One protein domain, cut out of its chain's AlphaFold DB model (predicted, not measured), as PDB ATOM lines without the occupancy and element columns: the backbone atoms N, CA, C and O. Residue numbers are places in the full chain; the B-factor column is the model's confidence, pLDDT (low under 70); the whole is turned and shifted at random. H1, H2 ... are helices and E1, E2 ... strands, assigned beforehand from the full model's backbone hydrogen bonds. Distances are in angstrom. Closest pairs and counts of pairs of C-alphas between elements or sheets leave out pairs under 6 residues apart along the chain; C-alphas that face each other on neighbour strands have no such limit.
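Overview. This is residues 5 to 163 of the 165 residues of an uncharacterized protein of Rhizobium grahamii (UniProt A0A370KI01). An elongated body has a small sheet, E3 E4 E5, with one end of a pair of long side-by-side helices, H2 and H3, at it; at the far end of H3 the helices H4 and H5 pack together, and at the opposite end of the whole a small, low-confidence unit, E1 H1 E2, adjoins E3. The printed part has 159 residues, with five named helices and five named strands in the order E1 H1 E2 E3 E4 H2 E5 H3 H4 H5. The three-stranded sheet has the order E3, E4, E5 and is mixed; E1 and E2 form a parallel pair; the class is mixed, helices and strands. The whole is compact, with a radius of gyration of the C-alphas of 16.1 A, and spans 52 by 29 by 27 A.

Arrangement. E1, residues 5 to 7, is parallel to E2, residues 28 to 32, with N 32 and O 6 at 3.3 A. With H1, residues 19 to 25, they form a strand-helix-strand unit, two parallel neighbour strands with a helix between, whose crossover is right-handed. The closest C-alphas of E1 and E3, residues 49 to 53, are those of Val 6 and Val 53, 7.2 A apart. E3 and E4, residues 58 to 60, are an antiparallel hairpin, with N 53 and O 58 at 2.8 A. E4 is parallel to E5, residues 98 to 100, with N 59 and O 98 at 2.9 A. E4, H2, residues 78 to 93, and E5 form a second such unit, also right-handed. H2 only grazes the sheet E3 E4 E5, with residues 87 to 92. H3, residues 113 to 128, only grazes it with residues 113 to 115. H2 and H3 touch at a shallow tilt of 20 degrees, opposite ways; their closest C-alphas, Leu 85 and Arg 119, are 6.3 A apart. H3 and H4, residues 135 to 145, are a helical hairpin at 37 degrees, only just steep; their closest C-alphas, Thr 128 and Phe 138, are 6.6 A apart. H4 and H5, residues 152 to 162, touch at a steep tilt of 49 degrees, opposite ways, closest at C-alphas 135 and 159, 5.3 A. In each of the five helices every O i to N i+4 pair is within hydrogen-bond range.

Along the chain. E1 begins with C-alpha 5 at (70.781, 0.220, 46.729). E3 is 13.5 A long, H2 23.0 A and H3 22.4 A. H4 measures 15.7 A and H5 15.5 A, ending with C-alpha 162 at (30.960, -4.417, 30.007).

Size, cuts and confidence. The C-alphas of Ser 29 and Lys 133, the two farthest apart, are 53.0 A apart. The printed part has no cut. The links E1 to H1, E2 to E3, E4 to H2 and E5 to H3 are long. Mean pLDDT of the printed part is 81.3, and residues 5 to 49 are under 70.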
ATOM      1  N   ASN A   5      71.099  -0.957  47.545       39.34
ATOM      2  CA  ASN A   5      70.781   0.220  46.729       39.34
ATOM      3  C   ASN A   5      69.662  -0.117  45.741       39.34
ATOM      4  O   ASN A   5      69.804  -1.054  44.954       39.34
ATOM      5  N   VAL A   6      68.581   0.664  45.760       41.84
ATOM      6  CA  VAL A   6      67.433   0.470  44.867       41.84
ATOM      7  C   VAL A   6      67.331   1.642  43.894       41.84
ATOM      8  O   VAL A   6      67.364   2.804  44.298       41.84
ATOM      9  N   LEU A   7      67.244   1.311  42.605       39.47
ATOM     10  CA  LEU A   7      67.114   2.249  41.494       39.47
ATOM     11  C   LEU A   7      65.632   2.595  41.281       39.47
ATOM     12  O   LEU A   7      64.819   1.686  41.122       39.47
ATOM     13  N   PHE A   8      65.291   3.883  41.263       41.25
ATOM     14  CA  PHE A   8      63.916   4.384  41.121       41.25
ATOM     15  C   PHE A   8      63.832   5.433  40.010       41.25
ATOM     16  O   PHE A   8      64.698   6.298  39.943       41.25
ATOM     17  N   LEU A   9      62.829   5.357  39.129       38.41
ATOM     18  CA  LEU A   9      62.760   6.152  37.894       38.41
ATOM     19  C   LEU A   9      61.408   6.843  37.751       38.41
ATOM     20  O   LEU A   9      60.440   6.196  37.363       38.41
ATOM     21  N   GLU A  10      61.353   8.148  38.020       45.78
ATOM     22  CA  GLU A  10      60.140   8.950  37.843       45.78
ATOM     23  C   GLU A  10      60.431  10.362  37.329       45.78
ATOM     24  O   GLU A  10      61.396  10.992  37.752       45.78
ATOM     25  N   ASP A  11      59.527  10.856  36.475       35.53
ATOM     26  CA  ASP A  11      59.468  12.244  35.985       35.53
ATOM     27  C   ASP A  11      58.082  12.898  36.211       35.53
ATOM     28  O   ASP A  11      57.837  14.023  35.767       35.53
ATOM     29  N   LYS A  12      57.139  12.220  36.892       36.50
ATOM     30  CA  LYS A  12      55.806  12.756  37.240       36.50
ATOM     31  C   LYS A  12      55.273  12.161  38.550       36.50
ATOM     32  O   LYS A  12      55.599  11.018  38.844       36.50
ATOM     33  N   PRO A  13      54.435  12.904  39.303       38.38
ATOM     34  CA  PRO A  13      53.914  12.448  40.588       38.38
ATOM     35  C   PRO A  13      53.042  11.194  40.434       38.38
ATOM     36  O   PRO A  13      52.050  11.193  39.703       38.38
ATOM     37  N   PHE A  14      53.447  10.146  41.142       41.22
ATOM     38  CA  PHE A  14      52.786   8.854  41.288       41.22
ATOM     39  C   PHE A  14      51.475   8.977  42.090       41.22
ATOM     40  O   PHE A  14      51.416   9.736  43.058       41.22
ATOM     41  N   ILE A  15      50.421   8.240  41.710       35.91
ATOM     42  CA  ILE A  15      49.110   8.259  42.403       35.91
ATOM     43  C   ILE A  15      48.828   6.967  43.202       35.91
ATOM     44  O   ILE A  15      47.904   6.955  44.012       35.91
ATOM     45  N   ALA A  16      49.634   5.904  43.096       39.84
ATOM     46  CA  ALA A  16      49.296   4.622  43.725       39.84
ATOM     47  C   ALA A  16      50.426   4.029  44.585       39.84
ATOM     48  O   ALA A  16      51.255   3.293  44.083       39.84
ATOM     49  N   LEU A  17      50.375   4.267  45.905       48.22
ATOM     50  CA  LEU A  17      51.279   3.774  46.971       48.22
ATOM     51  C   LEU A  17      52.686   4.403  46.996       48.22
ATOM     52  O   LEU A  17      53.387   4.479  45.996       48.22
ATOM     53  N   ASP A  18      53.118   4.840  48.186       58.69
ATOM     54  CA  ASP A  18      54.450   5.412  48.426       58.69
ATOM     55  C   ASP A  18      55.530   4.328  48.246       58.69
ATOM     56  O   ASP A  18      55.879   3.575  49.161       58.69
ATOM     57  N   MET A  19      56.028   4.219  47.018       57.66
ATOM     58  CA  MET A  19      57.044   3.256  46.605       57.66
ATOM     59  C   MET A  19      58.334   3.370  47.416       57.66
ATOM     60  O   MET A  19      58.988   2.354  47.663       57.66
ATOM     61  N   GLU A  20      58.693   4.565  47.893       55.94
ATOM     62  CA  GLU A  20      59.823   4.692  48.808       55.94
ATOM     63  C   GLU A  20      59.555   3.958  50.119       55.94
ATOM     64  O   GLU A  20      60.454   3.310  50.659       55.94
ATOM     65  N   GLN A  21      58.335   4.055  50.647       59.81
ATOM     66  CA  GLN A  21      57.957   3.405  51.896       59.81
ATOM     67  C   GLN A  21      57.961   1.877  51.765       59.81
ATOM     68  O   GLN A  21      58.467   1.195  52.660       59.81
ATOM     69  N   ILE A  22      57.506   1.344  50.628       62.53
ATOM     70  CA  ILE A  22      57.581  -0.090  50.304       62.53
ATOM     71  C   ILE A  22      59.047  -0.540  50.199       62.53
ATOM     72  O   ILE A  22      59.468  -1.522  50.811       62.53
ATOM     73  N   LEU A  23      59.887   0.200  49.475       62.91
ATOM     74  CA  LEU A  23      61.306  -0.138  49.333       62.91
ATOM     75  C   LEU A  23      62.063  -0.061  50.669       62.91
ATOM     76  O   LEU A  23      62.907  -0.915  50.963       62.91
ATOM     77  N   LYS A  24      61.716   0.907  51.525       63.19
ATOM     78  CA  LYS A  24      62.216   0.998  52.905       63.19
ATOM     79  C   LYS A  24      61.742  -0.186  53.754       63.19
ATOM     80  O   LYS A  24      62.555  -0.716  54.512       63.19
ATOM     81  N   SER A  25      60.504  -0.675  53.601       61.78
ATOM     82  CA  SER A  25      60.034  -1.866  54.336       61.78
ATOM     83  C   SER A  25      60.777  -3.145  53.938       61.78
ATOM     84  O   SER A  25      60.929  -4.054  54.751       61.78
ATOM     85  N   PHE A  26      61.330  -3.189  52.725       59.19
ATOM     86  CA  PHE A  26      62.236  -4.247  52.272       59.19
ATOM     87  C   PHE A  26      63.733  -3.942  52.536       59.19
ATOM     88  O   PHE A  26      64.622  -4.669  52.085       59.19
ATOM     89  N   GLY A  27      64.052  -2.898  53.308       57.09
ATOM     90  CA  GLY A  27      65.401  -2.632  53.810       57.09
ATOM     91  C   GLY A  27      66.338  -1.896  52.847       57.09
ATOM     92  O   GLY A  27      67.550  -2.114  52.919       57.09
ATOM     93  N   ALA A  28      65.809  -1.059  51.950       58.62
ATOM     94  CA  ALA A  28      66.614  -0.127  51.157       58.62
ATOM     95  C   ALA A  28      67.207   0.991  52.041       58.62
ATOM     96  O   ALA A  28      66.500   1.594  52.849       58.62
ATOM     97  N   SER A  29      68.504   1.277  51.889       45.97
ATOM     98  CA  SER A  29      69.222   2.312  52.663       45.97
ATOM     99  C   SER A  29      69.306   3.673  51.962       45.97
ATOM    100  O   SER A  29      69.532   4.683  52.622       45.97
ATOM    101  N   SER A  30      69.122   3.705  50.640       43.78
ATOM    102  CA  SER A  30      69.049   4.912  49.806       43.78
ATOM    103  C   SER A  30      68.387   4.583  48.464       43.78
ATOM    104  O   SER A  30      68.587   3.486  47.937       43.78
ATOM    105  N   VAL A  31      67.641   5.539  47.907       50.62
ATOM    106  CA  VAL A  31      66.988   5.452  46.592       50.62
ATOM    107  C   VAL A  31      67.667   6.461  45.653       50.62
ATOM    108  O   VAL A  31      67.836   7.620  46.024       50.62
ATOM    109  N   THR A  32      68.136   6.034  44.475       42.81
ATOM    110  CA  THR A  32      68.820   6.894  43.474       42.81
ATOM    111  C   THR A  32      68.223   6.646  42.079       42.81
ATOM    112  O   THR A  32      67.759   5.537  41.832       42.81
ATOM    113  N   SER A  33      68.216   7.635  41.172       42.44
ATOM    114  CA  SER A  33      67.533   7.584  39.860       42.44
ATOM    115  C   SER A  33      68.475   7.613  38.637       42.44
ATOM    116  O   SER A  33      69.432   8.381  38.642       42.44
ATOM    117  N   PHE A  34      68.210   6.790  37.596       40.28
ATOM    118  CA  PHE A  34      68.877   6.782  36.259       40.28
ATOM    119  C   PHE A  34      68.070   6.079  35.119       40.28
ATOM    120  O   PHE A  34      67.767   4.893  35.213       40.28
ATOM    121  N   ASP A  35      67.820   6.761  33.995       35.97
ATOM    122  CA  ASP A  35      66.968   6.437  32.816       35.97
ATOM    123  C   ASP A  35      66.920   4.997  32.215       35.97
ATOM    124  O   ASP A  35      67.335   4.774  31.072       35.97
ATOM    125  N   ARG A  36      66.319   3.993  32.873       43.72
ATOM    126  CA  ARG A  36      65.826   2.777  32.173       43.72
ATOM    127  C   ARG A  36      64.408   2.355  32.568       43.72
ATOM    128  O   ARG A  36      64.211   1.483  33.408       43.72
ATOM    129  N   ARG A  37      63.427   2.967  31.901       50.59
ATOM    130  CA  ARG A  37      61.987   2.688  31.998       50.59
ATOM    131  C   ARG A  37      61.583   1.530  31.073       50.59
ATOM    132  O   ARG A  37      62.034   1.485  29.929       50.59
ATOM    133  N   ALA A  38      60.700   0.645  31.537       51.59
ATOM    134  CA  ALA A  38      59.857  -0.168  30.663       51.59
ATOM    135  C   ALA A  38      58.440   0.420  30.708       51.59
ATOM    136  O   ALA A  38      57.774   0.370  31.740       51.59
ATOM    137  N   GLU A  39      58.020   1.054  29.615       51.31
ATOM    138  CA  GLU A  39      56.651   1.552  29.458       51.31
ATOM    139  C   GLU A  39      55.713   0.354  29.295       51.31
ATOM    140  O   GLU A  39      55.883  -0.427  28.360       51.31
ATOM    141  N   LEU A  40      54.732   0.205  30.189       45.66
ATOM    142  CA  LEU A  40      53.756  -0.887  30.106       45.66
ATOM    143  C   LEU A  40      52.499  -0.506  29.312       45.66
ATOM    144  O   LEU A  40      51.659  -1.355  29.030       45.66
ATOM    145  N   GLY A  41      52.357   0.762  28.924       58.91
ATOM    146  CA  GLY A  41      51.174   1.238  28.212       58.91
ATOM    147  C   GLY A  41      49.997   1.447  29.162       58.91
ATOM    148  O   GLY A  41      49.997   2.426  29.904       58.91
ATOM    149  N   HIS A  42      48.984   0.584  29.108       48.66
ATOM    150  CA  HIS A  42      47.745   0.712  29.883       48.66
ATOM    151  C   HIS A  42      47.442  -0.588  30.643       48.66
ATOM    152  O   HIS A  42      47.409  -1.658  30.032       48.66
ATOM    153  N   THR A  43      47.223  -0.480  31.957       55.34
ATOM    154  CA  THR A  43      46.783  -1.567  32.854       55.34
ATOM    155  C   THR A  43      45.402  -1.225  33.422       55.34
ATOM    156  O   THR A  43      44.495  -0.979  32.637       55.34
ATOM    157  N   ASP A  44      45.198  -1.190  34.737       48.44
ATOM    158  CA  ASP A  44      44.008  -0.569  35.339       48.44
ATOM    159  C   ASP A  44      43.890   0.944  35.045       48.44
ATOM    160  O   ASP A  44      42.782   1.477  35.062       48.44
ATOM    161  N   THR A  45      45.007   1.616  34.732       56.09
ATOM    162  CA  THR A  45      45.095   2.991  34.226       56.09
ATOM    163  C   THR A  45      46.201   3.132  33.163       56.09
ATOM    164  O   THR A  45      46.981   2.213  32.907       56.09
ATOM    165  N   SER A  46      46.270   4.284  32.485       55.97
ATOM    166  CA  SER A  46      47.324   4.577  31.499       55.97
ATOM    167  C   SER A  46      48.655   4.971  32.151       55.97
ATOM    168  O   SER A  46      48.676   5.632  33.183       55.97
ATOM    169  N   HIS A  47      49.759   4.717  31.442       60.78
ATOM    170  CA  HIS A  47      51.142   5.082  31.793       60.78
ATOM    171  C   HIS A  47      51.763   4.297  32.952       60.78
ATOM    172  O   HIS A  47      52.691   4.787  33.603       60.78
ATOM    173  N   THR A  48      51.305   3.066  33.161       63.34
ATOM    174  CA  THR A  48      51.845   2.160  34.176       63.34
ATOM    175  C   THR A  48      53.322   1.876  33.935       63.34
ATOM    176  O   THR A  48      53.779   1.666  32.805       63.34
ATOM    177  N   THR A  49      54.079   1.863  35.024       67.06
ATOM    178  CA  THR A  49      55.505   1.556  35.046       67.06
ATOM    179  C   THR A  49      55.769   0.365  35.954       67.06
ATOM    180  O   THR A  49      55.076   0.151  36.946       67.06
ATOM    181  N   ALA A  50      56.803  -0.402  35.620       75.69
ATOM    182  CA  ALA A  50      57.376  -1.400  36.512       75.69
ATOM    183  C   ALA A  50      58.852  -1.091  36.768       75.69
ATOM    184  O   ALA A  50      59.561  -0.583  35.895       75.69
ATOM    185  N   LEU A  51      59.318  -1.435  37.967       80.00
ATOM    186  CA  LEU A  51      60.727  -1.378  38.344       80.00
ATOM    187  C   LEU A  51      61.300  -2.787  38.372       80.00
ATOM    188  O   LEU A  51      60.694  -3.689  38.945       80.00
ATOM    189  N   HIS A  52      62.491  -2.967  37.811       83.31
ATOM    190  CA  HIS A  52      63.224  -4.228  37.854       83.31
ATOM    191  C   HIS A  52      64.547  -4.030  38.591       83.31
ATOM    192  O   HIS A  52      65.307  -3.111  38.285       83.31
ATOM    193  N   VAL A  53      64.837  -4.915  39.545       81.44
ATOM    194  CA  VAL A  53      66.096  -4.973  40.293       81.44
ATOM    195  C   VAL A  53      66.803  -6.296  39.950       81.44
ATOM    196  O   VAL A  53      66.628  -7.293  40.663       81.44
ATOM    197  N   PRO A  54      67.612  -6.344  38.867       80.88
ATOM    198  CA  PRO A  54      68.169  -7.595  38.344       80.88
ATOM    199  C   PRO A  54      69.054  -8.348  39.338       80.88
ATOM    200  O   PRO A  54      69.058  -9.575  39.361       80.88
ATOM    201  N   SER A  55      69.781  -7.625  40.198       79.69
ATOM    202  CA  SER A  55      70.708  -8.209  41.180       79.69
ATOM    203  C   SER A  55      70.036  -9.185  42.150       79.69
ATOM    204  O   SER A  55      70.698 -10.071  42.689       79.69
ATOM    205  N   ILE A  56      68.727  -9.042  42.353       83.69
ATOM    206  CA  ILE A  56      67.910  -9.897  43.219       83.69
ATOM    207  C   ILE A  56      66.724 -10.535  42.480       83.69
ATOM    208  O   ILE A  56      65.967 -11.283  43.093       83.69
ATOM    209  N   GLY A  57      66.567 -10.269  41.178       83.69
ATOM    210  CA  GLY A  57      65.448 -10.755  40.366       83.69
ATOM    211  C   GLY A  57      64.081 -10.274  40.860       83.69
ATOM    212  O   GLY A  57      63.127 -11.047  40.842       83.69
ATOM    213  N   LEU A  58      63.989  -9.044  41.367       86.56
ATOM    214  CA  LEU A  58      62.741  -8.464  41.869       86.56
ATOM    215  C   LEU A  58      62.116  -7.563  40.809       86.56
ATOM    216  O   LEU A  58      62.788  -6.658  40.317       86.56
ATOM    217  N   VAL A  59      60.825  -7.736  40.547       87.25
ATOM    218  CA  VAL A  59      60.009  -6.748  39.834       87.25
ATOM    219  C   VAL A  59      58.977  -6.149  40.783       87.25
ATOM    220  O   VAL A  59      58.314  -6.869  41.522       87.25
ATOM    221  N   ILE A  60      58.822  -4.829  40.759       88.94
ATOM    222  CA  ILE A  60      57.679  -4.141  41.362       88.94
ATOM    223  C   ILE A  60      56.804  -3.693  40.206       88.94
ATOM    224  O   ILE A  60      57.238  -2.885  39.386       88.94
ATOM    225  N   SER A  61      55.620  -4.287  40.087       86.62
ATOM    226  CA  SER A  61      54.857  -4.269  38.835       86.62
ATOM    227  C   SER A  61      54.055  -2.994  38.597       86.62
ATOM    228  O   SER A  61      53.399  -2.900  37.559       86.62
ATOM    229  N   GLY A  62      54.001  -2.093  39.584       85.50
ATOM    230  CA  GLY A  62      52.889  -1.149  39.684       85.50
ATOM    231  C   GLY A  62      51.572  -1.920  39.582       85.50
ATOM    232  O   GLY A  62      51.465  -3.055  40.066       85.50
ATOM    233  N   ASP A  63      50.629  -1.380  38.827       85.94
ATOM    234  CA  ASP A  63      49.328  -2.006  38.601       85.94
ATOM    235  C   ASP A  63      49.322  -3.102  37.517       85.94
ATOM    236  O   ASP A  63      48.273  -3.626  37.141       85.94
ATOM    237  N   GLY A  64      50.494  -3.509  37.018       89.56
ATOM    238  CA  GLY A  64      50.607  -4.569  36.016       89.56
ATOM    239  C   GLY A  64      50.292  -5.973  36.537       89.56
ATOM    240  O   GLY A  64      49.853  -6.813  35.755       89.56
ATOM    241  N   VAL A  65      50.480  -6.246  37.833       95.69
ATOM    242  CA  VAL A  65      50.234  -7.566  38.444       95.69
ATOM    243  C   VAL A  65      49.376  -7.412  39.691       95.69
ATOM    244  O   VAL A  65      49.614  -6.537  40.522       95.69
ATOM    245  N   TYR A  66      48.376  -8.284  39.817       96.38
ATOM    246  CA  TYR A  66      47.428  -8.329  40.928       96.38
ATOM    247  C   TYR A  66      47.583  -9.651  41.699       96.38
ATOM    248  O   TYR A  66      47.793 -10.709  41.106       96.38
ATOM    249  N   ASN A  67      47.441  -9.611  43.025       96.50
ATOM    250  CA  ASN A  67      47.586 -10.769  43.912       96.50
ATOM    251  C   ASN A  67      46.267 -11.081  44.639       96.50
ATOM    252  O   ASN A  67      45.864 -10.361  45.547       96.50
ATOM    253  N   ASN A  68      45.602 -12.182  44.272       96.31
ATOM    254  CA  ASN A  68      44.408 -12.695  44.966       96.31
ATOM    255  C   ASN A  68      43.266 -11.673  45.168       96.31
ATOM    256  O   ASN A  68      42.472 -11.784  46.100       96.31
ATOM    257  N   THR A  69      43.140 -10.701  44.267       97.25
ATOM    258  CA  THR A  69      42.076  -9.688  44.262       97.25
ATOM    259  C   THR A  69      41.436  -9.600  42.876       97.25
ATOM    260  O   THR A  69      42.068  -9.940  41.866       97.25
ATOM    261  N   HIS A  70      40.164  -9.216  42.809       98.25
ATOM    262  CA  HIS A  70      39.491  -8.954  41.540       98.25
ATOM    263  C   HIS A  70      40.086  -7.705  40.880       98.25
ATOM    264  O   HIS A  70      40.196  -6.653  41.511       98.25
ATOM    265  N   LEU A  71      40.459  -7.827  39.602       97.12
ATOM    266  CA  LEU A  71      41.088  -6.738  38.855       97.12
ATOM    267  C   LEU A  71      40.122  -5.564  38.674       97.12
ATOM    268  O   LEU A  71      38.934  -5.764  38.397       97.12
ATOM    269  N   TYR A  72      40.643  -4.343  38.792       93.62
ATOM    270  CA  TYR A  72      39.902  -3.142  38.430       93.62
ATOM    271  C   TYR A  72      39.909  -2.994  36.904       93.62
ATOM    272  O   TYR A  72      40.909  -2.621  36.308       93.62
ATOM    273  N   LEU A  73      38.790  -3.355  36.273       95.38
ATOM    274  CA  LEU A  73      38.620  -3.337  34.810       95.38
ATOM    275  C   LEU A  73      37.496  -2.395  34.362       95.38
ATOM    276  O   LEU A  73      37.053  -2.459  33.218       95.38
ATOM    277  N   ALA A  74      37.000  -1.545  35.264       92.12
ATOM    278  CA  ALA A  74      35.883  -0.641  34.981       92.12
ATOM    279  C   ALA A  74      36.222   0.414  33.914       92.12
ATOM    280  O   ALA A  74      35.325   0.892  33.225       92.12
ATOM    281  N   GLU A  75      37.505   0.739  33.764       85.06
ATOM    282  CA  GLU A  75      38.019   1.728  32.809       85.06
ATOM    283  C   GLU A  75      38.751   1.078  31.623       85.06
ATOM    284  O   GLU A  75      39.299   1.774  30.773       85.06
ATOM    285  N   CYS A  76      38.723  -0.256  31.526       87.50
ATOM    286  CA  CYS A  76      39.432  -0.994  30.488       87.50
ATOM    287  C   CYS A  76      38.471  -1.451  29.383       87.50
ATOM    288  O   CYS A  76      37.648  -2.349  29.590       87.50
ATOM    289  N   ASP A  77      38.624  -0.911  28.176       90.56
ATOM    290  CA  ASP A  77      38.030  -1.486  26.968       90.56
ATOM    291  C   ASP A  77      38.814  -2.727  26.469       90.56
ATOM    292  O   ASP A  77      39.680  -3.276  27.156       90.56
ATOM    293  N   GLU A  78      38.463  -3.254  25.294       92.62
ATOM    294  CA  GLU A  78      39.151  -4.422  24.726       92.62
ATOM    295  C   GLU A  78      40.621  -4.147  24.393       92.62
ATOM    296  O   GLU A  78      41.475  -4.993  24.667       92.62
ATOM    297  N   ALA A  79      40.926  -2.958  23.870       90.81
ATOM    298  CA  ALA A  79      42.287  -2.566  23.533       90.81
ATOM    299  C   ALA A  79      43.140  -2.384  24.797       90.81
ATOM    300  O   ALA A  79      44.272  -2.860  24.842       90.81
ATOM    301  N   ALA A  80      42.581  -1.779  25.845       87.88
ATOM    302  CA  ALA A  80      43.187  -1.665  27.167       87.88
ATOM    303  C   ALA A  80      43.538  -3.041  27.753       87.88
ATOM    304  O   ALA A  80      44.667  -3.262  28.189       87.88
ATOM    305  N   ARG A  81      42.611  -4.007  27.695       94.31
ATOM    306  CA  ARG A  81      42.876  -5.379  28.164       94.31
ATOM    307  C   ARG A  81      43.968  -6.074  27.348       94.31
ATOM    308  O   ARG A  81      44.793  -6.780  27.924       94.31
ATOM    309  N   ALA A  82      44.007  -5.870  26.031       91.56
ATOM    310  CA  ALA A  82      45.090  -6.380  25.187       91.56
ATOM    311  C   ALA A  82      46.444  -5.727  25.524       91.56
ATOM    312  O   ALA A  82      47.462  -6.415  25.582       91.56
ATOM    313  N   GLY A  83      46.451  -4.421  25.814       87.94
ATOM    314  CA  GLY A  83      47.623  -3.695  26.306       87.94
ATOM    315  C   GLY A  83      48.144  -4.255  27.629       87.94
ATOM    316  O   GLY A  83      49.341  -4.496  27.763       87.94
ATOM    317  N   TRP A  84      47.250  -4.580  28.563       94.06
ATOM    318  CA  TRP A  84      47.630  -5.205  29.829       94.06
ATOM    319  C   TRP A  84      48.232  -6.606  29.616       94.06
ATOM    320  O   TRP A  84      49.250  -6.947  30.218       94.06
ATOM    321  N   LEU A  85      47.690  -7.415  28.700       95.19
ATOM    322  CA  LEU A  85      48.313  -8.700  28.341       95.19
ATOM    323  C   LEU A  85      49.742  -8.518  27.800       95.19
ATOM    324  O   LEU A  85      50.628  -9.288  28.169       95.19
ATOM    325  N   HIS A  86      49.984  -7.479  26.998       89.75
ATOM    326  CA  HIS A  86      51.328  -7.146  26.524       89.75
ATOM    327  C   HIS A  86      52.254  -6.672  27.657       89.75
ATOM    328  O   HIS A  86      53.415  -7.075  27.718       89.75
ATOM    329  N   ALA A  87      51.747  -5.874  28.600       87.94
ATOM    330  CA  ALA A  87      52.495  -5.483  29.795       87.94
ATOM    331  C   ALA A  87      52.951  -6.703  30.612       87.94
ATOM    332  O   ALA A  87      54.088  -6.748  31.085       87.94
ATOM    333  N   LEU A  88      52.087  -7.715  30.740       95.38
ATOM    334  CA  LEU A  88      52.429  -8.975  31.398       95.38
ATOM    335  C   LEU A  88      53.525  -9.738  30.640       95.38
ATOM    336  O   LEU A  88      54.407 -10.286  31.295       95.38
ATOM    337  N   ASP A  89      53.531  -9.724  29.299       93.00
ATOM    338  CA  ASP A  89      54.618 -10.317  28.495       93.00
ATOM    339  C   ASP A  89      55.964  -9.639  28.781       93.00
ATOM    340  O   ASP A  89      56.980 -10.311  28.958       93.00
ATOM    341  N   ILE A  90      55.971  -8.303  28.873       87.69
ATOM    342  CA  ILE A  90      57.173  -7.536  29.218       87.69
ATOM    343  C   ILE A  90      57.663  -7.943  30.609       87.69
ATOM    344  O   ILE A  90      58.835  -8.283  30.750       87.69
ATOM    345  N   ILE A  91      56.787  -7.949  31.620       88.19
ATOM    346  CA  ILE A  91      57.148  -8.308  33.002       88.19
ATOM    347  C   ILE A  91      57.686  -9.744  33.081       88.19
ATOM    348  O   ILE A  91      58.697  -9.987  33.737       88.19
ATOM    349  N   GLU A  92      57.039 -10.686  32.399       93.88
ATOM    350  CA  GLU A  92      57.443 -12.092  32.345       93.88
ATOM    351  C   GLU A  92      58.813 -12.270  31.672       93.88
ATOM    352  O   GLU A  92      59.646 -13.028  32.169       93.88
ATOM    353  N   SER A  93      59.097 -11.501  30.611       90.81
ATOM    354  CA  SER A  93      60.387 -11.528  29.900       90.81
ATOM    355  C   SER A  93      61.585 -11.054  30.734       90.81
ATOM    356  O   SER A  93      62.730 -11.296  30.355       90.81
ATOM    357  N   LEU A  94      61.340 -10.395  31.872       86.69
ATOM    358  CA  LEU A  94      62.381 -10.008  32.830       86.69
ATOM    359  C   LEU A  94      62.830 -11.175  33.725       86.69
ATOM    360  O   LEU A  94      63.758 -10.998  34.511       86.69
ATOM    361  N   GLU A  95      62.171 -12.334  33.621       91.12
ATOM    362  CA  GLU A  95      62.435 -13.550  34.399       91.12
ATOM    363  C   GLU A  95      62.507 -13.296  35.924       91.12
ATOM    364  O   GLU A  95      63.493 -13.654  36.585       91.12
ATOM    365  N   PRO A  96      61.481 -12.658  36.529       91.88
ATOM    366  CA  PRO A  96      61.520 -12.310  37.941       91.88
ATOM    367  C   PRO A  96      61.529 -13.554  38.836       91.88
ATOM    368  O   PRO A  96      60.763 -14.499  38.654       91.88
ATOM    369  N   LYS A  97      62.348 -13.506  39.888       95.12
ATOM    370  CA  LYS A  97      62.311 -14.441  41.022       95.12
ATOM    371  C   LYS A  97      61.249 -14.055  42.048       95.12
ATOM    372  O   LYS A  97      60.754 -14.924  42.762       95.12
ATOM    373  N   ALA A  98      60.914 -12.768  42.127       94.25
ATOM    374  CA  ALA A  98      59.846 -12.236  42.961       94.25
ATOM    375  C   ALA A  98      59.152 -11.058  42.264       94.25
ATOM    376  O   ALA A  98      59.800 -10.272  41.570       94.25
ATOM    377  N   VAL A  99      57.844 -10.925  42.479       95.06
ATOM    378  CA  VAL A  99      57.014  -9.838  41.954       95.06
ATOM    379  C   VAL A  99      56.191  -9.233  43.081       95.06
ATOM    380  O   VAL A  99      55.403  -9.929  43.714       95.06
ATOM    381  N   VAL A 100      56.351  -7.935  43.320       93.81
ATOM    382  CA  VAL A 100      55.469  -7.167  44.205       93.81
ATOM    383  C   VAL A 100      54.316  -6.634  43.362       93.81
ATOM    384  O   VAL A 100      54.524  -5.758  42.523       93.81
ATOM    385  N   ALA A 101      53.132  -7.210  43.577       92.88
ATOM    386  CA  ALA A 101      51.877  -6.797  42.955       92.88
ATOM    387  C   ALA A 101      51.419  -5.426  43.481       92.88
ATOM    388  O   ALA A 101      51.605  -5.133  44.663       92.88
ATOM    389  N   GLY A 102      50.784  -4.618  42.627       87.88
ATOM    390  CA  GLY A 102      50.251  -3.302  43.010       87.88
ATOM    391  C   GLY A 102      49.006  -3.392  43.892       87.88
ATOM    392  O   GLY A 102      48.833  -2.600  44.815       87.88
ATOM    393  N   HIS A 103      48.179  -4.421  43.670       91.81
ATOM    394  CA  HIS A 103      46.948  -4.662  44.429       91.81
ATOM    395  C   HIS A 103      46.863  -6.103  44.904       91.81
ATOM    396  O   HIS A 103      47.180  -7.036  44.162       91.81
ATOM    397  N   GLY A 104      46.351  -6.305  46.117       92.19
ATOM    398  CA  GLY A 104      46.098  -7.648  46.611       92.19
ATOM    399  C   GLY A 104      45.523  -7.737  48.015       92.19
ATOM    400  O   GLY A 104      44.898  -6.806  48.519       92.19
ATOM    401  N   VAL A 105      45.707  -8.908  48.619       90.44
ATOM    402  CA  VAL A 105      45.362  -9.186  50.020       90.44
ATOM    403  C   VAL A 105      46.280  -8.430  50.990       90.44
ATOM    404  O   VAL A 105      47.358  -7.983  50.612       90.44
ATOM    405  N   LEU A 106      45.864  -8.307  52.256       86.75
ATOM    406  CA  LEU A 106      46.612  -7.567  53.287       86.75
ATOM    407  C   LEU A 106      47.957  -8.204  53.666       86.75
ATOM    408  O   LEU A 106      48.845  -7.496  54.129       86.75
ATOM    409  N   ASP A 107      48.099  -9.516  53.469       88.81
ATOM    410  CA  ASP A 107      49.347 -10.261  53.682       88.81
ATOM    411  C   ASP A 107      49.740 -10.981  52.378       88.81
ATOM    412  O   ASP A 107      49.446 -12.168  52.204       88.81
ATOM    413  N   PRO A 108      50.266 -10.242  51.380       90.38
ATOM    414  CA  PRO A 108      50.551 -10.787  50.063       90.38
ATOM    415  C   PRO A 108      51.917 -11.478  50.032       90.38
ATOM    416  O   PRO A 108      52.917 -10.943  50.515       90.38
ATOM    417  N   ASP A 109      51.998 -12.633  49.369       94.50
ATOM    418  CA  ASP A 109      53.292 -13.150  48.918       94.50
ATOM    419  C   ASP A 109      53.773 -12.433  47.637       94.50
ATOM    420  O   ASP A 109      53.049 -11.640  47.029       94.50
ATOM    421  N   SER A 110      55.032 -12.664  47.249       95.06
ATOM    422  CA  SER A 110      55.654 -12.039  46.068       95.06
ATOM    423  C   SER A 110      55.996 -13.048  44.974       95.06
ATOM    424  O   SER A 110      57.003 -12.916  44.279       95.06
ATOM    425  N   SER A 111      55.217 -14.117  44.845       97.75
ATOM    426  CA  SER A 111      55.485 -15.184  43.888       97.75
ATOM    427  C   SER A 111      55.289 -14.715  42.440       97.75
ATOM    428  O   SER A 111      54.222 -14.193  42.109       97.75
ATOM    429  N   PRO A 112      56.228 -15.013  41.518       97.00
ATOM    430  CA  PRO A 112      56.074 -14.709  40.090       97.00
ATOM    431  C   PRO A 112      54.812 -15.300  39.445       97.00
ATOM    432  O   PRO A 112      54.321 -14.769  38.453       97.00
ATOM    433  N   ARG A 113      54.231 -16.357  40.038       98.19
ATOM    434  CA  ARG A 113      52.963 -16.962  39.585       98.19
ATOM    435  C   ARG A 113      51.818 -15.954  39.413       98.19
ATOM    436  O   ARG A 113      50.951 -16.171  38.572       98.19
ATOM    437  N   HIS A 114      51.828 -14.846  40.161       98.25
ATOM    438  CA  HIS A 114      50.794 -13.817  40.065       98.25
ATOM    439  C   HIS A 114      50.726 -13.157  38.681       98.25
ATOM    440  O   HIS A 114      49.656 -12.695  38.289       98.25
ATOM    441  N   ILE A 115      51.812 -13.178  37.896       98.06
ATOM    442  CA  ILE A 115      51.801 -12.746  36.488       98.06
ATOM    443  C   ILE A 115      50.818 -13.615  35.690       98.06
ATOM    444  O   ILE A 115      49.890 -13.104  35.062       98.06
ATOM    445  N   ALA A 116      50.975 -14.940  35.770       98.44
ATOM    446  CA  ALA A 116      50.118 -15.893  35.071       98.44
ATOM    447  C   ALA A 116      48.673 -15.865  35.598       98.44
ATOM    448  O   ALA A 116      47.729 -15.911  34.814       98.44
ATOM    449  N   GLU A 117      48.476 -15.719  36.910       98.56
ATOM    450  CA  GLU A 117      47.136 -15.605  37.510       98.56
ATOM    451  C   GLU A 117      46.417 -14.297  37.124       98.56
ATOM    452  O   GLU A 117      45.187 -14.276  37.011       98.56
ATOM    453  N   THR A 118      47.159 -13.204  36.916       98.50
ATOM    454  CA  THR A 118      46.623 -11.939  36.383       98.50
ATOM    455  C   THR A 118      46.236 -12.117  34.915       98.50
ATOM    456  O   THR A 118      45.122 -11.769  34.522       98.50
ATOM    457  N   ARG A 119      47.111 -12.749  34.119       98.69
ATOM    458  CA  ARG A 119      46.865 -13.067  32.705       98.69
ATOM    459  C   ARG A 119      45.608 -13.916  32.517       98.69
ATOM    460  O   ARG A 119      44.752 -13.565  31.708       98.69
ATOM    461  N   GLN A 120      45.482 -14.995  33.288       98.81
ATOM    462  CA  GLN A 120      44.330 -15.895  33.217       98.81
ATOM    463  C   GLN A 120      43.032 -15.162  33.560       98.81
ATOM    464  O   GLN A 120      42.031 -15.333  32.872       98.81
ATOM    465  N   TYR A 121      43.054 -14.280  34.564       98.75
ATOM    466  CA  TYR A 121      41.875 -13.494  34.919       98.75
ATOM    467  C   TYR A 121      41.416 -12.585  33.773       98.75
ATOM    468  O   TYR A 121      40.222 -12.521  33.492       98.75
ATOM    469  N   LEU A 122      42.341 -11.900  33.089       98.62
ATOM    470  CA  LEU A 122      42.018 -11.060  31.926       98.62
ATOM    471  C   LEU A 122      41.404 -11.882  30.782       98.62
ATOM    472  O   LEU A 122      40.438 -11.445  30.151       98.62
ATOM    473  N   GLN A 123      41.940 -13.079  30.537       98.69
ATOM    474  CA  GLN A 123      41.443 -13.993  29.506       98.69
ATOM    475  C   GLN A 123      40.052 -14.537  29.848       98.69
ATOM    476  O   GLN A 123      39.157 -14.497  29.004       98.69
ATOM    477  N   ASP A 124      39.837 -14.970  31.089       98.81
ATOM    478  CA  ASP A 124      38.539 -15.455  31.563       98.81
ATOM    479  C   ASP A 124      37.488 -14.347  31.567       98.81
ATOM    480  O   ASP A 124      36.339 -14.573  31.180       98.81
ATOM    481  N   PHE A 125      37.882 -13.131  31.955       98.56
ATOM    482  CA  PHE A 125      37.029 -11.952  31.880       98.56
ATOM    483  C   PHE A 125      36.572 -11.723  30.435       98.56
ATOM    484  O   PHE A 125      35.369 -11.654  30.181       98.56
ATOM    485  N   ALA A 126      37.505 -11.693  29.476       98.19
ATOM    486  CA  ALA A 126      37.191 -11.531  28.056       98.19
ATOM    487  C   ALA A 126      36.304 -12.668  27.515       98.19
ATOM    488  O   ALA A 126      35.322 -12.401  26.822       98.19
ATOM    489  N   ALA A 127      36.585 -13.921  27.885       98.44
ATOM    490  CA  ALA A 127      35.799 -15.087  27.481       98.44
ATOM    491  C   ALA A 127      34.390 -15.115  28.103       98.44
ATOM    492  O   ALA A 127      33.459 -15.677  27.520       98.44
ATOM    493  N   THR A 128      34.206 -14.485  29.267       98.56
ATOM    494  CA  THR A 128      32.914 -14.413  29.963       98.56
ATOM    495  C   THR A 128      31.971 -13.381  29.340       98.56
ATOM    496  O   THR A 128      30.748 -13.554  29.397       98.56
ATOM    497  N   ILE A 129      32.506 -12.343  28.682       98.00
ATOM    498  CA  ILE A 129      31.700 -11.305  28.022       98.00
ATOM    499  C   ILE A 129      30.721 -11.915  26.999       98.00
ATOM    500  O   ILE A 129      29.521 -11.729  27.177       98.00
ATOM    501  N   PRO A 130      31.117 -12.663  25.957       97.88
ATOM    502  CA  PRO A 130      30.169 -13.107  24.927       97.88
ATOM    503  C   PRO A 130      29.142 -14.147  25.411       97.88
ATOM    504  O   PRO A 130      28.118 -14.341  24.761       97.88
ATOM    505  N   VAL A 131      29.387 -14.815  26.543       98.00
ATOM    506  CA  VAL A 131      28.549 -15.923  27.050       98.00
ATOM    507  C   VAL A 131      27.577 -15.512  28.160       98.00
ATOM    508  O   VAL A 131      26.951 -16.373  28.775       98.00
ATOM    509  N   THR A 132      27.461 -14.214  28.441       98.38
ATOM    510  CA  THR A 132      26.565 -13.642  29.460       98.38
ATOM    511  C   THR A 132      25.816 -12.445  28.885       98.38
ATOM    512  O   THR A 132      26.306 -11.775  27.974       98.38
ATOM    513  N   LYS A 133      24.619 -12.152  29.391       97.12
ATOM    514  CA  LYS A 133      23.754 -11.086  28.864       97.12
ATOM    515  C   LYS A 133      23.616  -9.915  29.821       97.12
ATOM    516  O   LYS A 133      23.638  -8.774  29.373       97.12
ATOM    517  N   THR A 134      23.499 -10.190  31.116       98.12
ATOM    518  CA  THR A 134      23.242  -9.164  32.136       98.12
ATOM    519  C   THR A 134      24.473  -8.894  32.997       98.12
ATOM    520  O   THR A 134      25.388  -9.718  33.068       98.12
ATOM    521  N   VAL A 135      24.482  -7.743  33.683       98.31
ATOM    522  CA  VAL A 135      25.498  -7.412  34.698       98.31
ATOM    523  C   VAL A 135      25.593  -8.527  35.747       98.31
ATOM    524  O   VAL A 135      26.692  -8.972  36.064       98.31
ATOM    525  N   MET A 136      24.449  -9.014  36.242       98.19
ATOM    526  CA  MET A 136      24.391 -10.069  37.259       98.19
ATOM    527  C   MET A 136      24.939 -11.401  36.747       98.19
ATOM    528  O   MET A 136      25.781 -11.993  37.411       98.19
ATOM    529  N   GLU A 137      24.540 -11.839  35.547       98.38
ATOM    530  CA  GLU A 137      25.056 -13.081  34.953       98.38
ATOM    531  C   GLU A 137      26.579 -13.040  34.778       98.38
ATOM    532  O   GLU A 137      27.267 -14.021  35.054       98.38
ATOM    533  N   PHE A 138      27.118 -11.902  34.324       98.69
ATOM    534  CA  PHE A 138      28.563 -11.709  34.200       98.69
ATOM    535  C   PHE A 138      29.256 -11.758  35.565       98.69
ATOM    536  O   PHE A 138      30.238 -12.481  35.745       98.69
ATOM    537  N   TYR A 139      28.729 -10.999  36.525       98.62
ATOM    538  CA  TYR A 139      29.276 -10.875  37.870       98.62
ATOM    539  C   TYR A 139      29.316 -12.223  38.601       98.62
ATOM    540  O   TYR A 139      30.371 -12.639  39.077       98.62
ATOM    541  N   GLU A 140      28.199 -12.949  38.621       98.56
ATOM    542  CA  GLU A 140      28.090 -14.264  39.261       98.56
ATOM    543  C   GLU A 140      28.997 -15.300  38.595       98.56
ATOM    544  O   GLU A 140      29.640 -16.096  39.282       98.56
ATOM    545  N   LYS A 141      29.114 -15.269  37.263       98.75
ATOM    546  CA  LYS A 141      30.004 -16.181  36.540       98.75
ATOM    547  C   LYS A 141      31.473 -15.945  36.890       98.75
ATOM    548  O   LYS A 141      32.192 -16.909  37.142       98.75
ATOM    549  N   MET A 142      31.907 -14.690  36.972       98.69
ATOM    550  CA  MET A 142      33.271 -14.359  37.398       98.69
ATOM    551  C   MET A 142      33.523 -14.693  38.875       98.69
ATOM    552  O   MET A 142      34.604 -15.182  39.201       98.69
ATOM    553  N   LEU A 143      32.538 -14.504  39.762       98.69
ATOM    554  CA  LEU A 143      32.629 -14.957  41.156       98.69
ATOM    555  C   LEU A 143      32.730 -16.482  41.265       98.69
ATOM    556  O   LEU A 143      33.452 -16.983  42.119       98.69
ATOM    557  N   CYS A 144      32.056 -17.232  40.391       98.56
ATOM    558  CA  CYS A 144      32.168 -18.689  40.360       98.56
ATOM    559  C   CYS A 144      33.570 -19.157  39.934       98.56
ATOM    560  O   CYS A 144      34.058 -20.160  40.455       98.56
ATOM    561  N   LEU A 145      34.216 -18.452  38.999       98.56
ATOM    562  CA  LEU A 145      35.591 -18.750  38.579       98.56
ATOM    563  C   LEU A 145      36.615 -18.375  39.659       98.56
ATOM    564  O   LEU A 145      37.607 -19.077  39.845       98.56
ATOM    565  N   TYR A 146      36.360 -17.289  40.392       98.44
ATOM    566  CA  TYR A 146      37.300 -16.710  41.352       98.44
ATOM    567  C   TYR A 146      36.667 -16.431  42.728       98.44
ATOM    568  O   TYR A 146      36.711 -15.293  43.195       98.44
ATOM    569  N   PRO A 147      36.127 -17.448  43.429       97.75
ATOM    570  CA  PRO A 147      35.310 -17.245  44.633       97.75
ATOM    571  C   PRO A 147      36.094 -16.717  45.839       97.75
ATOM    572  O   PRO A 147      35.508 -16.165  46.765       97.75
ATOM    573  N   ASN A 148      37.417 -16.892  45.832       96.31
ATOM    574  CA  ASN A 148      38.293 -16.544  46.951       96.31
ATOM    575  C   ASN A 148      39.080 -15.246  46.722       96.31
ATOM    576  O   ASN A 148      39.896 -14.880  47.568       96.31
ATOM    577  N   ARG A 149      38.888 -14.564  45.583       97.19
ATOM    578  CA  ARG A 149      39.551 -13.277  45.345       97.19
ATOM    579  C   ARG A 149      38.867 -12.189  46.165       97.19
ATOM    580  O   ARG A 149      37.642 -12.112  46.232       97.19
ATOM    581  N   VAL A 150      39.664 -11.328  46.790       96.88
ATOM    582  CA  VAL A 150      39.134 -10.181  47.535       96.88
ATOM    583  C   VAL A 150      38.657  -9.079  46.584       96.88
ATOM    584  O   VAL A 150      38.853  -9.143  45.372       96.88
ATOM    585  N   ASN A 151      38.019  -8.054  47.148       95.31
ATOM    586  CA  ASN A 151      37.495  -6.892  46.428       95.31
ATOM    587  C   ASN A 151      36.453  -7.206  45.325       95.31
ATOM    588  O   ASN A 151      36.600  -6.784  44.176       95.31
ATOM    589  N   PRO A 152      35.335  -7.877  45.657       96.81
ATOM    590  CA  PRO A 152      34.237  -8.088  44.709       96.81
ATOM    591  C   PRO A 152      33.632  -6.774  44.169       96.81
ATOM    592  O   PRO A 152      33.046  -6.756  43.090       96.81
ATOM    593  N   GLY A 153      33.822  -5.649  44.870       96.62
ATOM    594  CA  GLY A 153      33.409  -4.322  44.405       96.62
ATOM    595  C   GLY A 153      34.065  -3.909  43.082       96.62
ATOM    596  O   GLY A 153      33.370  -3.395  42.202       96.62
ATOM    597  N   SER A 154      35.358  -4.199  42.892       95.50
ATOM    598  CA  SER A 154      36.045  -3.970  41.609       95.50
ATOM    599  C   SER A 154      35.437  -4.795  40.476       95.50
ATOM    600  O   SER A 154      35.194  -4.269  39.388       95.50
ATOM    601  N   LEU A 155      35.109  -6.067  40.736       98.19
ATOM    602  CA  LEU A 155      34.426  -6.909  39.753       98.19
ATOM    603  C   LEU A 155      33.026  -6.368  39.426       98.19
ATOM    604  O   LEU A 155      32.628  -6.382  38.264       98.19
ATOM    605  N   TRP A 156      32.287  -5.851  40.411       98.06
ATOM    606  CA  TRP A 156      30.971  -5.252  40.174       98.06
ATOM    607  C   TRP A 156      31.055  -4.010  39.282       98.06
ATOM    608  O   TRP A 156      30.248  -3.837  38.366       98.06
ATOM    609  N   ALA A 157      32.045  -3.146  39.518       97.19
ATOM    610  CA  ALA A 157      32.299  -1.990  38.664       97.19
ATOM    611  C   ALA A 157      32.625  -2.421  37.223       97.19
ATOM    612  O   ALA A 157      32.015  -1.911  36.284       97.19
ATOM    613  N   ALA A 158      33.495  -3.420  37.058       97.06
ATOM    614  CA  ALA A 158      33.837  -3.975  35.753       97.06
ATOM    615  C   ALA A 158      32.633  -4.618  35.041       97.06
ATOM    616  O   ALA A 158      32.439  -4.403  33.847       97.06
ATOM    617  N   ALA A 159      31.780  -5.351  35.764       98.06
ATOM    618  CA  ALA A 159      30.577  -5.970  35.209       98.06
ATOM    619  C   ALA A 159      29.619  -4.925  34.615       98.06
ATOM    620  O   ALA A 159      29.117  -5.108  33.507       98.06
ATOM    621  N   LYS A 160      29.412  -3.802  35.318       97.38
ATOM    622  CA  LYS A 160      28.601  -2.676  34.824       97.38
ATOM    623  C   LYS A 160      29.218  -1.975  33.615       97.38
ATOM    624  O   LYS A 160      28.481  -1.435  32.803       97.38
ATOM    625  N   ALA A 161      30.545  -1.968  33.497       95.88
ATOM    626  CA  ALA A 161      31.230  -1.355  32.363       95.88
ATOM    627  C   ALA A 161      31.081  -2.180  31.071       95.88
ATOM    628  O   ALA A 161      31.024  -1.614  29.982       95.88
ATOM    629  N   VAL A 162      30.990  -3.513  31.176       96.56
ATOM    630  CA  VAL A 162      30.960  -4.417  30.007       96.56
ATOM    631  C   VAL A 162      29.582  -4.986  29.676       96.56
ATOM    632  O   VAL A 162      29.442  -5.731  28.701       96.56
ATOM    633  N   LYS A 163      28.557  -4.665  30.472       96.25
ATOM    634  CA  LYS A 163      27.179  -5.114  30.252       96.25
ATOM    635  C   LYS A 163      26.190  -3.957  30.266       96.25
ATOM    636  O   LYS A 163      26.351  -3.034  31.059       96.25
TER     637      LYS A 163